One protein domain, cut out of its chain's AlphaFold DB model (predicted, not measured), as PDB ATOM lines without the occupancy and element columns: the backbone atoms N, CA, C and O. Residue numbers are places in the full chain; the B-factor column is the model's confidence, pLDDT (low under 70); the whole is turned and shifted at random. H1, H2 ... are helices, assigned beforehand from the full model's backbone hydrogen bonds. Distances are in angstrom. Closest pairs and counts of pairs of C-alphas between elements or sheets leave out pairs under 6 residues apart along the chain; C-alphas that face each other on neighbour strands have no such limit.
ATOM      1  N   ASN A   2     -25.463  51.082  25.851       53.91
ATOM      2  CA  ASN A   2     -26.124  49.884  26.403       53.91
ATOM      3  C   ASN A   2     -27.634  50.070  26.634       53.91
ATOM      4  O   ASN A   2     -28.404  49.326  26.050       53.91
ATOM      5  N   GLU A   3     -28.067  51.143  27.305       55.31
ATOM      6  CA  GLU A   3     -29.482  51.333  27.698       55.31
ATOM      7  C   GLU A   3     -30.513  51.258  26.548       55.31
ATOM      8  O   GLU A   3     -31.648  50.833  26.751       55.31
ATOM      9  N   PHE A   4     -30.135  51.640  25.323       58.16
ATOM     10  CA  PHE A   4     -31.042  51.635  24.165       58.16
ATOM     11  C   PHE A   4     -31.159  50.263  23.501       58.16
ATOM     12  O   PHE A   4     -32.257  49.861  23.114       58.16
ATOM     13  N   LYS A   5     -30.037  49.531  23.401       55.88
ATOM     14  CA  LYS A   5     -30.075  48.107  23.053       55.88
ATOM     15  C   LYS A   5     -30.897  47.363  24.096       55.88
ATOM     16  O   LYS A   5     -31.783  46.615  23.707       55.88
ATOM     17  N   ASP A   6     -30.677  47.678  25.372       64.31
ATOM     18  CA  ASP A   6     -31.347  47.046  26.504       64.31
ATOM     19  C   ASP A   6     -32.873  47.233  26.469       64.31
ATOM     20  O   ASP A   6     -33.589  46.319  26.869       64.31
ATOM     21  N   TYR A   7     -33.395  48.357  25.951       70.50
ATOM     22  CA  TYR A   7     -34.845  48.554  25.804       70.50
ATOM     23  C   TYR A   7     -35.455  47.669  24.711       70.50
ATOM     24  O   TYR A   7     -36.413  46.946  24.980       70.50
ATOM     25  N   PHE A   8     -34.923  47.690  23.483       70.94
ATOM     26  CA  PHE A   8     -35.461  46.859  22.395       70.94
ATOM     27  C   PHE A   8     -35.206  45.364  22.623       70.94
ATOM     28  O   PHE A   8     -35.980  44.522  22.173       70.94
ATOM     29  N   SER A   9     -34.149  45.025  23.359       73.00
ATOM     30  CA  SER A   9     -33.899  43.663  23.824       73.00
ATOM     31  C   SER A   9     -34.581  43.344  25.155       73.00
ATOM     32  O   SER A   9     -34.382  42.251  25.681       73.00
ATOM     33  N   SER A  10     -35.344  44.275  25.737       85.62
ATOM     34  CA  SER A  10     -36.072  44.002  26.973       85.62
ATOM     35  C   SER A  10     -37.186  43.004  26.691       85.62
ATOM     36  O   SER A  10     -37.886  43.089  25.681       85.62
ATOM     37  N   TYR A  11     -37.383  42.068  27.616       85.69
ATOM     38  CA  TYR A  11     -38.465  41.094  27.509       85.69
ATOM     39  C   TYR A  11     -39.836  41.780  27.471       85.69
ATOM     40  O   TYR A  11     -40.732  41.300  26.790       85.69
ATOM     41  N   GLN A  12     -39.999  42.931  28.137       88.88
ATOM     42  CA  GLN A  12     -41.243  43.701  28.093       88.88
ATOM     43  C   GLN A  12     -41.537  44.213  26.683       88.88
ATOM     44  O   GLN A  12     -42.652  44.048  26.193       88.88
ATOM     45  N   PHE A  13     -40.547  44.820  26.020       87.94
ATOM     46  CA  PHE A  13     -40.721  45.294  24.650       87.94
ATOM     47  C   PHE A  13     -40.935  44.133  23.681       87.94
ATOM     48  O   PHE A  13     -41.836  44.197  22.849       87.94
ATOM     49  N   GLN A  14     -40.155  43.056  23.805       87.00
ATOM     50  CA  GLN A  14     -40.307  41.871  22.961       87.00
ATOM     51  C   GLN A  14     -41.696  41.241  23.111       87.00
ATOM     52  O   GLN A  14     -42.319  40.912  22.104       87.00
ATOM     53  N   LEU A  15     -42.218  41.157  24.336       89.38
ATOM     54  CA  LEU A  15     -43.565  40.665  24.615       89.38
ATOM     55  C   LEU A  15     -44.647  41.573  24.027       89.38
ATOM     56  O   LEU A  15     -45.556  41.084  23.360       89.38
ATOM     57  N   LEU A  16     -44.530  42.889  24.207       91.12
ATOM     58  CA  LEU A  16     -45.441  43.862  23.601       91.12
ATOM     59  C   LEU A  16     -45.430  43.777  22.068       91.12
ATOM     60  O   LEU A  16     -46.485  43.735  21.439       91.12
ATOM     61  N   ARG A  17     -44.242  43.712  21.458       88.44
ATOM     62  CA  ARG A  17     -44.062  43.577  20.008       88.44
ATOM     63  C   ARG A  17     -44.670  42.274  19.492       88.44
ATOM     64  O   ARG A  17     -45.375  42.288  18.485       88.44
ATOM     65  N   ALA A  18     -44.420  41.161  20.175       86.19
ATOM     66  CA  ALA A  18     -44.962  39.857  19.815       86.19
ATOM     67  C   ALA A  18     -46.496  39.838  19.926       86.19
ATOM     68  O   ALA A  18     -47.171  39.366  19.013       86.19
ATOM     69  N   ALA A  19     -47.052  40.426  20.988       89.94
ATOM     70  CA  ALA A  19     -48.492  40.543  21.196       89.94
ATOM     71  C   ALA A  19     -49.187  41.421  20.139       89.94
ATOM     72  O   ALA A  19     -50.269  41.064  19.675       89.94
ATOM     73  N   ALA A  20     -48.570  42.535  19.724       89.50
ATOM     74  CA  ALA A  20     -49.100  43.394  18.658       89.50
ATOM     75  C   ALA A  20     -49.197  42.662  17.306       89.50
ATOM     76  O   ALA A  20     -50.120  42.894  16.526       89.50
ATOM     77  N   ARG A  21     -48.253  41.752  17.045       84.88
ATOM     78  CA  ARG A  21     -48.154  40.983  15.793       84.88
ATOM     79  C   ARG A  21     -48.924  39.674  15.801       84.88
ATOM     80  O   ARG A  21     -49.179  39.107  14.742       84.88
ATOM     81  N   PHE A  22     -49.289  39.170  16.974       85.25
ATOM     82  CA  PHE A  22     -49.986  37.898  17.083       85.25
ATOM     83  C   PHE A  22     -51.349  37.943  16.367       85.25
ATOM     84  O   PHE A  22     -52.066  38.949  16.412       85.25
ATOM     85  N   ARG A  23     -51.700  36.851  15.681       79.12
ATOM     86  CA  ARG A  23     -52.973  36.645  14.975       79.12
ATOM     87  C   ARG A  23     -53.460  35.228  15.282       79.12
ATOM     88  O   ARG A  23     -52.672  34.294  15.262       79.12
ATOM     89  N   ASP A  24     -54.747  35.062  15.573       70.50
ATOM     90  CA  ASP A  24     -55.316  33.808  16.094       70.50
ATOM     91  C   ASP A  24     -55.947  32.884  15.028       70.50
ATOM     92  O   ASP A  24     -56.734  32.004  15.366       70.50
ATOM     93  N   ASN A  25     -55.533  33.034  13.764       60.44
ATOM     94  CA  ASN A  25     -55.902  32.237  12.582       60.44
ATOM     95  C   ASN A  25     -57.344  32.405  12.052       60.44
ATOM     96  O   ASN A  25     -58.257  31.672  12.424       60.44
ATOM     97  N   THR A  26     -57.507  33.243  11.016       49.12
ATOM     98  CA  THR A  26     -58.520  33.051   9.944       49.12
ATOM     99  C   THR A  26     -57.965  33.251   8.520       49.12
ATOM    100  O   THR A  26     -58.723  33.261   7.552       49.12
ATOM    101  N   GLY A  27     -56.642  33.353   8.336       48.88
ATOM    102  CA  GLY A  27     -56.026  33.500   7.012       48.88
ATOM    103  C   GLY A  27     -54.509  33.322   7.028       48.88
ATOM    104  O   GLY A  27     -53.908  33.258   8.096       48.88
ATOM    105  N   ILE A  28     -53.895  33.245   5.839       40.97
ATOM    106  CA  ILE A  28     -52.434  33.251   5.668       40.97
ATOM    107  C   ILE A  28     -51.932  34.624   6.114       40.97
ATOM    108  O   ILE A  28     -51.939  35.580   5.339       40.97
ATOM    109  N   CYS A  29     -51.527  34.741   7.373       42.25
ATOM    110  CA  CYS A  29     -50.797  35.903   7.832       42.25
ATOM    111  C   CYS A  29     -49.310  35.611   7.638       42.25
ATOM    112  O   CYS A  29     -48.708  34.829   8.363       42.25
ATOM    113  N   THR A  30     -48.679  36.256   6.659       46.84
ATOM    114  CA  THR A  30     -47.213  36.225   6.500       46.84
ATOM    115  C   THR A  30     -46.475  36.957   7.634       46.84
ATOM    116  O   THR A  30     -45.249  37.038   7.604       46.84
ATOM    117  N   ARG A  31     -47.224  37.503   8.608       57.22
ATOM    118  CA  ARG A  31     -46.802  38.416   9.680       57.22
ATOM    119  C   ARG A  31     -46.819  37.771  11.074       57.22
ATOM    120  O   ARG A  31     -46.644  38.483  12.058       57.22
ATOM    121  N   GLU A  32     -47.056  36.457  11.178       56.91
ATOM    122  CA  GLU A  32     -47.058  35.781  12.481       56.91
ATOM    123  C   GLU A  32     -45.681  35.915  13.149       56.91
ATOM    124  O   GLU A  32     -44.658  35.692  12.487       56.91
ATOM    125  N   PRO A  33     -45.624  36.282  14.445       57.19
ATOM    126  CA  PRO A  33     -44.380  36.214  15.192       57.19
ATOM    127  C   PRO A  33     -43.839  34.796  15.040       57.19
ATOM    128  O   PRO A  33     -44.582  33.821  15.185       57.19
ATOM    129  N   LYS A  34     -42.559  34.665  14.674       60.59
ATOM    130  CA  LYS A  34     -42.006  33.331  14.443       60.59
ATOM    131  C   LYS A  34     -42.126  32.564  15.759       60.59
ATOM    132  O   LYS A  34     -41.820  33.145  16.799       60.59
ATOM    133  N   PRO A  35     -42.485  31.270  15.751       61.25
ATOM    134  CA  PRO A  35     -42.544  30.472  16.978       61.25
ATOM    135  C   PRO A  35     -41.276  30.594  17.840       61.25
ATOM    136  O   PRO A  35     -41.341  30.628  19.063       61.25
ATOM    137  N   LYS A  36     -40.124  30.779  17.182       64.06
ATOM    138  CA  LYS A  36     -38.833  31.068  17.809       64.06
ATOM    139  C   LYS A  36     -38.807  32.365  18.640       64.06
ATOM    140  O   LYS A  36     -38.217  32.359  19.712       64.06
ATOM    141  N   ASP A  37     -39.447  33.438  18.177       64.31
ATOM    142  CA  ASP A  37     -39.477  34.735  18.869       64.31
ATOM    143  C   ASP A  37     -40.245  34.627  20.201       64.31
ATOM    144  O   ASP A  37     -39.854  35.218  21.203       64.31
ATOM    145  N   PHE A  38     -41.317  33.826  20.230       70.31
ATOM    146  CA  PHE A  38     -42.060  33.520  21.457       70.31
ATOM    147  C   PHE A  38     -41.320  32.531  22.359       70.31
ATOM    148  O   PHE A  38     -41.314  32.725  23.568       70.31
ATOM    149  N   ALA A  39     -40.688  31.493  21.805       67.75
ATOM    150  CA  ALA A  39     -39.947  30.512  22.598       67.75
ATOM    151  C   ALA A  39     -38.754  31.151  23.336       67.75
ATOM    152  O   ALA A  39     -38.583  30.949  24.538       67.75
ATOM    153  N   GLU A  40     -37.967  31.991  22.650       74.50
ATOM    154  CA  GLU A  40     -36.867  32.738  23.279       74.50
ATOM    155  C   GLU A  40     -37.387  33.688  24.368       74.50
ATOM    156  O   GLU A  40     -36.831  33.737  25.468       74.50
ATOM    157  N   LEU A  41     -38.494  34.388  24.105       80.31
ATOM    158  CA  LEU A  41     -39.137  35.268  25.079       80.31
ATOM    159  C   LEU A  41     -39.614  34.509  26.326       80.31
ATOM    160  O   LEU A  41     -39.398  34.968  27.447       80.31
ATOM    161  N   VAL A  42     -40.241  33.348  26.147       78.56
ATOM    162  CA  VAL A  42     -40.752  32.507  27.238       78.56
ATOM    163  C   VAL A  42     -39.616  31.998  28.119       78.56
ATOM    164  O   VAL A  42     -39.695  32.120  29.341       78.56
ATOM    165  N   SER A  43     -38.520  31.533  27.517       78.38
ATOM    166  CA  SER A  43     -37.320  31.130  28.255       78.38
ATOM    167  C   SER A  43     -36.772  32.279  29.119       78.38
ATOM    168  O   SER A  43     -36.461  32.099  30.302       78.38
ATOM    169  N   VAL A  44     -36.741  33.504  28.575       85.00
ATOM    170  CA  VAL A  44     -36.342  34.704  29.327       85.00
ATOM    171  C   VAL A  44     -37.314  35.006  30.473       85.00
ATOM    172  O   VAL A  44     -36.856  35.315  31.576       85.00
ATOM    173  N   LEU A  45     -38.628  34.905  30.257       85.81
ATOM    174  CA  LEU A  45     -39.642  35.126  31.297       85.81
ATOM    175  C   LEU A  45     -39.498  34.122  32.451       85.81
ATOM    176  O   LEU A  45     -39.427  34.533  33.612       85.81
ATOM    177  N   MET A  46     -39.335  32.835  32.141       83.19
ATOM    178  CA  MET A  46     -39.112  31.785  33.142       83.19
ATOM    179  C   MET A  46     -37.834  32.033  33.949       83.19
ATOM    180  O   MET A  46     -37.849  31.956  35.176       83.19
ATOM    181  N   SER A  47     -36.736  32.426  33.290       85.12
ATOM    182  CA  SER A  47     -35.471  32.757  33.972       85.12
ATOM    183  C   SER A  47     -35.588  33.933  34.955       85.12
ATOM    184  O   SER A  47     -34.772  34.071  35.867       85.12
ATOM    185  N   LYS A  48     -36.607  34.783  34.777       83.62
ATOM    186  CA  LYS A  48     -36.911  35.938  35.632       83.62
ATOM    187  C   LYS A  48     -37.897  35.622  36.759       83.62
ATOM    188  O   LYS A  48     -38.189  36.515  37.554       83.62
ATOM    189  N   GLY A  49     -38.359  34.374  36.863       81.12
ATOM    190  CA  GLY A  49     -39.274  33.913  37.910       81.12
ATOM    191  C   GLY A  49     -40.755  34.113  37.589       81.12
ATOM    192  O   GLY A  49     -41.587  33.958  38.480       81.12
ATOM    193  N   TYR A  50     -41.101  34.457  36.345       83.44
ATOM    194  CA  TYR A  50     -42.492  34.420  35.898       83.44
ATOM    195  C   TYR A  50     -42.869  32.977  35.562       83.44
ATOM    196  O   TYR A  50     -42.143  32.306  34.822       83.44
ATOM    197  N   TRP A  51     -43.991  32.499  36.093       75.25
ATOM    198  CA  TRP A  51     -44.453  31.132  35.875       75.25
ATOM    199  C   TRP A  51     -45.935  31.091  35.503       75.25
ATOM    200  O   TRP A  51     -46.787  31.600  36.224       75.25
ATOM    201  N   ALA A  52     -46.227  30.441  34.381       70.31
ATOM    202  CA  ALA A  52     -47.561  30.095  33.908       70.31
ATOM    203  C   ALA A  52     -47.460  28.725  33.230       70.31
ATOM    204  O   ALA A  52     -46.444  28.437  32.591       70.31
ATOM    205  N   ASP A  53     -48.482  27.879  33.354       74.56
ATOM    206  CA  ASP A  53     -48.460  26.540  32.751       74.56
ATOM    207  C   ASP A  53     -48.234  26.627  31.230       74.56
ATOM    208  O   ASP A  53     -47.492  25.831  30.653       74.56
ATOM    209  N   GLU A  54     -48.769  27.665  30.584       74.38
ATOM    210  CA  GLU A  54     -48.560  27.976  29.170       74.38
ATOM    211  C   GLU A  54     -47.093  28.210  28.784       74.38
ATOM    212  O   GLU A  54     -46.709  27.890  27.657       74.38
ATOM    213  N   PHE A  55     -46.250  28.718  29.692       75.00
ATOM    214  CA  PHE A  55     -44.820  28.909  29.423       75.00
ATOM    215  C   PHE A  55     -44.103  27.578  29.219       75.00
ATOM    216  O   PHE A  55     -43.353  27.424  28.258       75.00
ATOM    217  N   ALA A  56     -44.392  26.587  30.062       70.56
ATOM    218  CA  ALA A  56     -43.795  25.261  29.936       70.56
ATOM    219  C   ALA A  56     -44.183  24.577  28.613       70.56
ATOM    220  O   ALA A  56     -43.392  23.824  28.047       70.56
ATOM    221  N   TYR A  57     -45.383  24.859  28.098       71.81
ATOM    222  CA  TYR A  57     -45.808  24.358  26.794       71.81
ATOM    223  C   TYR A  57     -45.113  25.080  25.637       71.81
ATOM    224  O   TYR A  57     -44.660  24.405  24.716       71.81
ATOM    225  N   LEU A  58     -44.984  26.412  25.679       72.38
ATOM    226  CA  LEU A  58     -44.329  27.199  24.619       72.38
ATOM    227  C   LEU A  58     -42.827  26.904  24.463       72.38
ATOM    228  O   LEU A  58     -42.284  27.138  23.386       72.38
ATOM    229  N   ASP A  59     -42.175  26.356  25.490       69.00
ATOM    230  CA  ASP A  59     -40.775  25.905  25.437       69.00
ATOM    231  C   ASP A  59     -40.594  24.555  24.700       69.00
ATOM    232  O   ASP A  59     -39.475  24.101  24.461       69.00
ATOM    233  N   ASN A  60     -41.681  23.882  24.295       72.75
ATOM    234  CA  ASN A  60     -41.600  22.606  23.584       72.75
ATOM    235  C   ASN A  60     -41.260  22.805  22.087       72.75
ATOM    236  O   ASN A  60     -42.104  23.280  21.320       72.75
ATOM    237  N   PRO A  61     -40.085  22.339  21.612       68.94
ATOM    238  CA  PRO A  61     -39.644  22.534  20.226       68.94
ATOM    239  C   PRO A  61     -40.467  21.748  19.193       68.94
ATOM    240  O   PRO A  61     -40.289  21.953  17.994       68.94
ATOM    241  N   ASN A  62     -41.337  20.836  19.636       77.62
ATOM    242  CA  ASN A  62     -42.163  19.995  18.769       77.62
ATOM    243  C   ASN A  62     -43.597  20.516  18.591       77.62
ATOM    244  O   ASN A  62     -44.387  19.838  17.932       77.62
ATOM    245  N   LEU A  63     -43.955  21.667  19.175       71.38
ATOM    246  CA  LEU A  63     -45.278  22.252  18.958       71.38
ATOM    247  C   LEU A  63     -45.496  22.521  17.472       71.38
ATOM    248  O   LEU A  63     -44.711  23.222  16.825       71.38
ATOM    249  N   ASN A  64     -46.592  21.999  16.930       78.25
ATOM    250  CA  ASN A  64     -47.005  22.394  15.590       78.25
ATOM    251  C   ASN A  64     -47.628  23.810  15.621       78.25
ATOM    252  O   ASN A  64     -48.045  24.274  16.685       78.25
ATOM    253  N   PRO A  65     -47.742  24.508  14.476       73.94
ATOM    254  CA  PRO A  65     -48.251  25.883  14.444       73.94
ATOM    255  C   PRO A  65     -49.637  26.084  15.082       73.94
ATOM    256  O   PRO A  65     -49.880  27.115  15.701       73.94
ATOM    257  N   PHE A  66     -50.545  25.104  14.986       77.12
ATOM    258  CA  PHE A  66     -51.876  25.204  15.599       77.12
ATOM    259  C   PHE A  66     -51.811  25.119  17.123       77.12
ATOM    260  O   PHE A  66     -52.473  25.892  17.815       77.12
ATOM    261  N   GLU A  67     -51.012  24.190  17.647       76.75
ATOM    262  CA  GLU A  67     -50.800  24.046  19.089       76.75
ATOM    263  C   GLU A  67     -50.098  25.281  19.648       76.75
ATOM    264  O   GLU A  67     -50.549  25.842  20.645       76.75
ATOM    265  N   PHE A  68     -49.060  25.759  18.959       80.50
ATOM    266  CA  PHE A  68     -48.352  26.982  19.317       80.50
ATOM    267  C   PHE A  68     -49.300  28.190  19.375       80.50
ATOM    268  O   PHE A  68     -49.352  28.857  20.407       80.50
ATOM    269  N   ASN A  69     -50.115  28.434  18.339       80.06
ATOM    270  CA  ASN A  69     -51.053  29.568  18.333       80.06
ATOM    271  C   ASN A  69     -52.107  29.439  19.442       80.06
ATOM    272  O   ASN A  69     -52.462  30.434  20.071       80.06
ATOM    273  N   SER A  70     -52.581  28.224  19.732       83.38
ATOM    274  CA  SER A  70     -53.518  27.987  20.835       83.38
ATOM    275  C   SER A  70     -52.910  28.351  22.196       83.38
ATOM    276  O   SER A  70     -53.507  29.109  22.964       83.38
ATOM    277  N   VAL A  71     -51.695  27.871  22.481       82.50
ATOM    278  CA  VAL A  71     -51.012  28.133  23.757       82.50
ATOM    279  C   VAL A  71     -50.596  29.602  23.868       82.50
ATOM    280  O   VAL A  71     -50.838  30.227  24.900       82.50
ATOM    281  N   ALA A  72     -50.051  30.190  22.800       84.31
ATOM    282  CA  ALA A  72     -49.684  31.605  22.762       84.31
ATOM    283  C   ALA A  72     -50.906  32.501  23.000       84.31
ATOM    284  O   ALA A  72     -50.835  33.447  23.783       84.31
ATOM    285  N   LYS A  73     -52.057  32.168  22.402       86.62
ATOM    286  CA  LYS A  73     -53.320  32.866  22.660       86.62
ATOM    287  C   LYS A  73     -53.758  32.739  24.116       86.62
ATOM    288  O   LYS A  73     -54.200  33.741  24.677       86.62
ATOM    289  N   SER A  74     -53.655  31.553  24.723       87.69
ATOM    290  CA  SER A  74     -53.992  31.351  26.142       87.69
ATOM    291  C   SER A  74     -53.138  32.253  27.031       87.69
ATOM    292  O   SER A  74     -53.677  33.052  27.795       87.69
ATOM    293  N   PHE A  75     -51.817  32.227  26.828       87.69
ATOM    294  CA  PHE A  75     -50.875  33.079  27.551       87.69
ATOM    295  C   PHE A  75     -51.193  34.572  27.382       87.69
ATOM    296  O   PHE A  75     -51.380  35.289  28.363       87.69
ATOM    297  N   LEU A  76     -51.311  35.051  26.143       89.62
ATOM    298  CA  LEU A  76     -51.619  36.453  25.866       89.62
ATOM    299  C   LEU A  76     -52.963  36.875  26.480       89.62
ATOM    300  O   LEU A  76     -53.093  37.988  26.988       89.62
ATOM    301  N   SER A  77     -53.956  35.985  26.488       90.44
ATOM    302  CA  SER A  77     -55.274  36.263  27.073       90.44
ATOM    303  C   SER A  77     -55.203  36.513  28.583       90.44
ATOM    304  O   SER A  77     -55.958  37.346  29.086       90.44
ATOM    305  N   GLN A  78     -54.268  35.879  29.302       90.50
ATOM    306  CA  GLN A  78     -54.021  36.175  30.720       90.50
ATOM    307  C   GLN A  78     -53.471  37.595  30.932       90.50
ATOM    308  O   GLN A  78     -53.701  38.201  31.973       90.50
ATOM    309  N   LEU A  79     -52.811  38.163  29.922       92.44
ATOM    310  CA  LEU A  79     -52.345  39.552  29.904       92.44
ATOM    311  C   LEU A  79     -53.390  40.520  29.325       92.44
ATOM    312  O   LEU A  79     -53.046  41.623  28.892       92.44
ATOM    313  N   ASN A  80     -54.666  40.116  29.302       93.81
ATOM    314  CA  ASN A  80     -55.785  40.880  28.743       93.81
ATOM    315  C   ASN A  80     -55.563  41.277  27.271       93.81
ATOM    316  O   ASN A  80     -55.983  42.351  26.828       93.81
ATOM    317  N   TRP A  81     -54.880  40.415  26.512       93.06
ATOM    318  CA  TRP A  81     -54.650  40.636  25.092       93.06
ATOM    319  C   TRP A  81     -55.952  40.716  24.307       93.06
ATOM    320  O   TRP A  81     -56.924  40.000  24.570       93.06
ATOM    321  N   ARG A  82     -55.932  41.558  23.276       83.31
ATOM    322  CA  ARG A  82     -57.000  41.657  22.286       83.31
ATOM    323  C   ARG A  82     -56.410  41.546  20.883       83.31
ATOM    324  O   ARG A  82     -55.334  42.099  20.647       83.31
ATOM    325  N   PRO A  83     -57.119  40.903  19.935       82.81
ATOM    326  CA  PRO A  83     -56.708  40.888  18.538       82.81
ATOM    327  C   PRO A  83     -56.445  42.304  18.023       82.81
ATOM    328  O   PRO A  83     -57.334  43.158  18.034       82.81
ATOM    329  N   CYS A  84     -55.214  42.549  17.579       85.12
ATOM    330  CA  CYS A  84     -54.824  43.827  17.003       85.12
ATOM    331  C   CYS A  84     -55.245  43.873  15.532       85.12
ATOM    332  O   CYS A  84     -54.956  42.955  14.761       85.12
ATOM    333  N   ILE A 197     -51.394  44.530  25.326       94.12
ATOM    334  CA  ILE A 197     -51.496  43.744  26.566       94.12
ATOM    335  C   ILE A 197     -51.258  44.622  27.795       94.12
ATOM    336  O   ILE A 197     -50.602  45.662  27.715       94.12
ATOM    337  N   ASP A 198     -51.711  44.164  28.958       93.56
ATOM    338  CA  ASP A 198     -51.416  44.793  30.242       93.56
ATOM    339  C   ASP A 198     -50.208  44.130  30.919       93.56
ATOM    340  O   ASP A 198     -50.309  43.069  31.532       93.56
ATOM    341  N   LEU A 199     -49.048  44.787  30.840       90.44
ATOM    342  CA  LEU A 199     -47.817  44.303  31.473       90.44
ATOM    343  C   LEU A 199     -47.900  44.217  33.003       90.44
ATOM    344  O   LEU A 199     -47.072  43.540  33.602       90.44
ATOM    345  N   ARG A 200     -48.863  44.876  33.659       91.38
ATOM    346  CA  ARG A 200     -49.015  44.777  35.121       91.38
ATOM    347  C   ARG A 200     -49.491  43.390  35.542       91.38
ATOM    348  O   ARG A 200     -49.078  42.917  36.591       91.38
ATOM    349  N   LEU A 201     -50.284  42.732  34.695       90.69
ATOM    350  CA  LEU A 201     -50.762  41.366  34.929       90.69
ATOM    351  C   LEU A 201     -49.623  40.340  34.854       90.69
ATOM    352  O   LEU A 201     -49.725  39.268  35.436       90.69
ATOM    353  N   LEU A 202     -48.505  40.677  34.198       88.62
ATOM    354  CA  LEU A 202     -47.318  39.823  34.199       88.62
ATOM    355  C   LEU A 202     -46.695  39.720  35.601       88.62
ATOM    356  O   LEU A 202     -46.197  38.662  35.970       88.62
ATOM    357  N   GLU A 203     -46.744  40.785  36.406       86.12
ATOM    358  CA  GLU A 203     -46.230  40.751  37.784       86.12
ATOM    359  C   GLU A 203     -47.065  39.843  38.697       86.12
ATOM    360  O   GLU A 203     -46.532  39.295  39.657       86.12
ATOM    361  N   GLU A 204     -48.342  39.623  38.378       85.94
ATOM    362  CA  GLU A 204     -49.203  38.679  39.103       85.94
ATOM    363  C   GLU A 204     -48.805  37.214  38.849       85.94
ATOM    364  O   GLU A 204     -49.127  36.341  39.649       85.94
ATOM    365  N   MET A 205     -48.058  36.950  37.772       82.81
ATOM    366  CA  MET A 205     -47.530  35.625  37.411       82.81
ATOM    367  C   MET A 205     -46.158  35.340  38.033       82.81
ATOM    368  O   MET A 205     -45.512  34.343  37.704       82.81
TER     369      MET A 205
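What this domain is: This is residues 2 to 84 and 197 to 205 of the 207 residues of an uncharacterized protein of Cognatishimia activa (UniProt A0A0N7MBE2). Helices H2, H3, H4 and H5 form a compact body in which the chain runs to and fro, H4 packing between H3 and H5, and H2 packing on H3 along its other side. Residues 2 to 7 of H1 stick out from this body as a short arm, and the long loop of residues 22 to 34 lies toward the other end of the longest axis. The small helix H6 sits near the end of H5. The printed part has 92 residues with six named helices in the order H1 to H6 and no named strand, class all helix. It is compact, with a radius of gyration of the C-alphas of 12.8 A, and spans 38 by 26 by 25 A.

Where its parts are: The longest helix, H5, holds residues 65 to 78 and measures 20.1 A from C-alpha 65 at (-48.251, 25.883, 14.444) to C-alpha 78 at (-54.021, 36.175, 30.720). H4, residues 53 to 58, and H3, residues 35 to 47 and 18.5 A long, come before it. H2 is residues 11 to 21, 15.2 A long. H1 is residues 2 to 8 and begins at C-alpha 2, (-26.124, 49.884, 26.403). H6 is residues 200 to 203.

How they stand to each other: H5 touches H4, a hairpin, with the C-alphas of Glu 54 and Phe 75 closest at 5.8 A; they run opposite ways at a steep tilt of 36 degrees, only just past shallow. H4 and H3 are a hairpin too and touch, closest at the C-alphas of Ala 39 and Leu 58, 5.9 A, with a steep tilt of 42 degrees. H3 and H5 only just touch, with 3 pairs of C-alphas within 8 A, and H3 does so with residues 35 to 38 alone; the closest C-alphas are those of Pro 35 and Phe 68, 7.2 A. H2 and H3 touch as a hairpin at a shallow tilt of 31 degrees, opposite ways, closest at the C-alphas of Tyr 11 and Leu 41, 6.3 A. H3 is the hub, touching three helices, and the packing is mostly crossed, 1 of 4 touching pairs being at a shallow tilt. H1 is close to H2 but not clearly touching: the C-alphas of Tyr 7 and Phe 13, the closest, are 6.8 A apart. H6 is close to H5 but not clearly touching, closest at the C-alphas of Gln 78 and Leu 201, 7.4 A. In H1, H2, H3, H4 and H5 every O i to N i+4 pair is within hydrogen-bond range; H6 is too short for such a pair.

The domain as a whole: The C-alphas of Asn 2 and Thr 26, the two farthest apart, are 40.0 A apart. Residues 85 to 196 are not printed, and C-alphas 84 and 197 are 10.1 A apart across the cut. The link from H2 to H3 is long. The mean pLDDT of the printed part is 76.8, and it is under 70 at residues 2 to 6, 25 to 37, 39, 59 and 61.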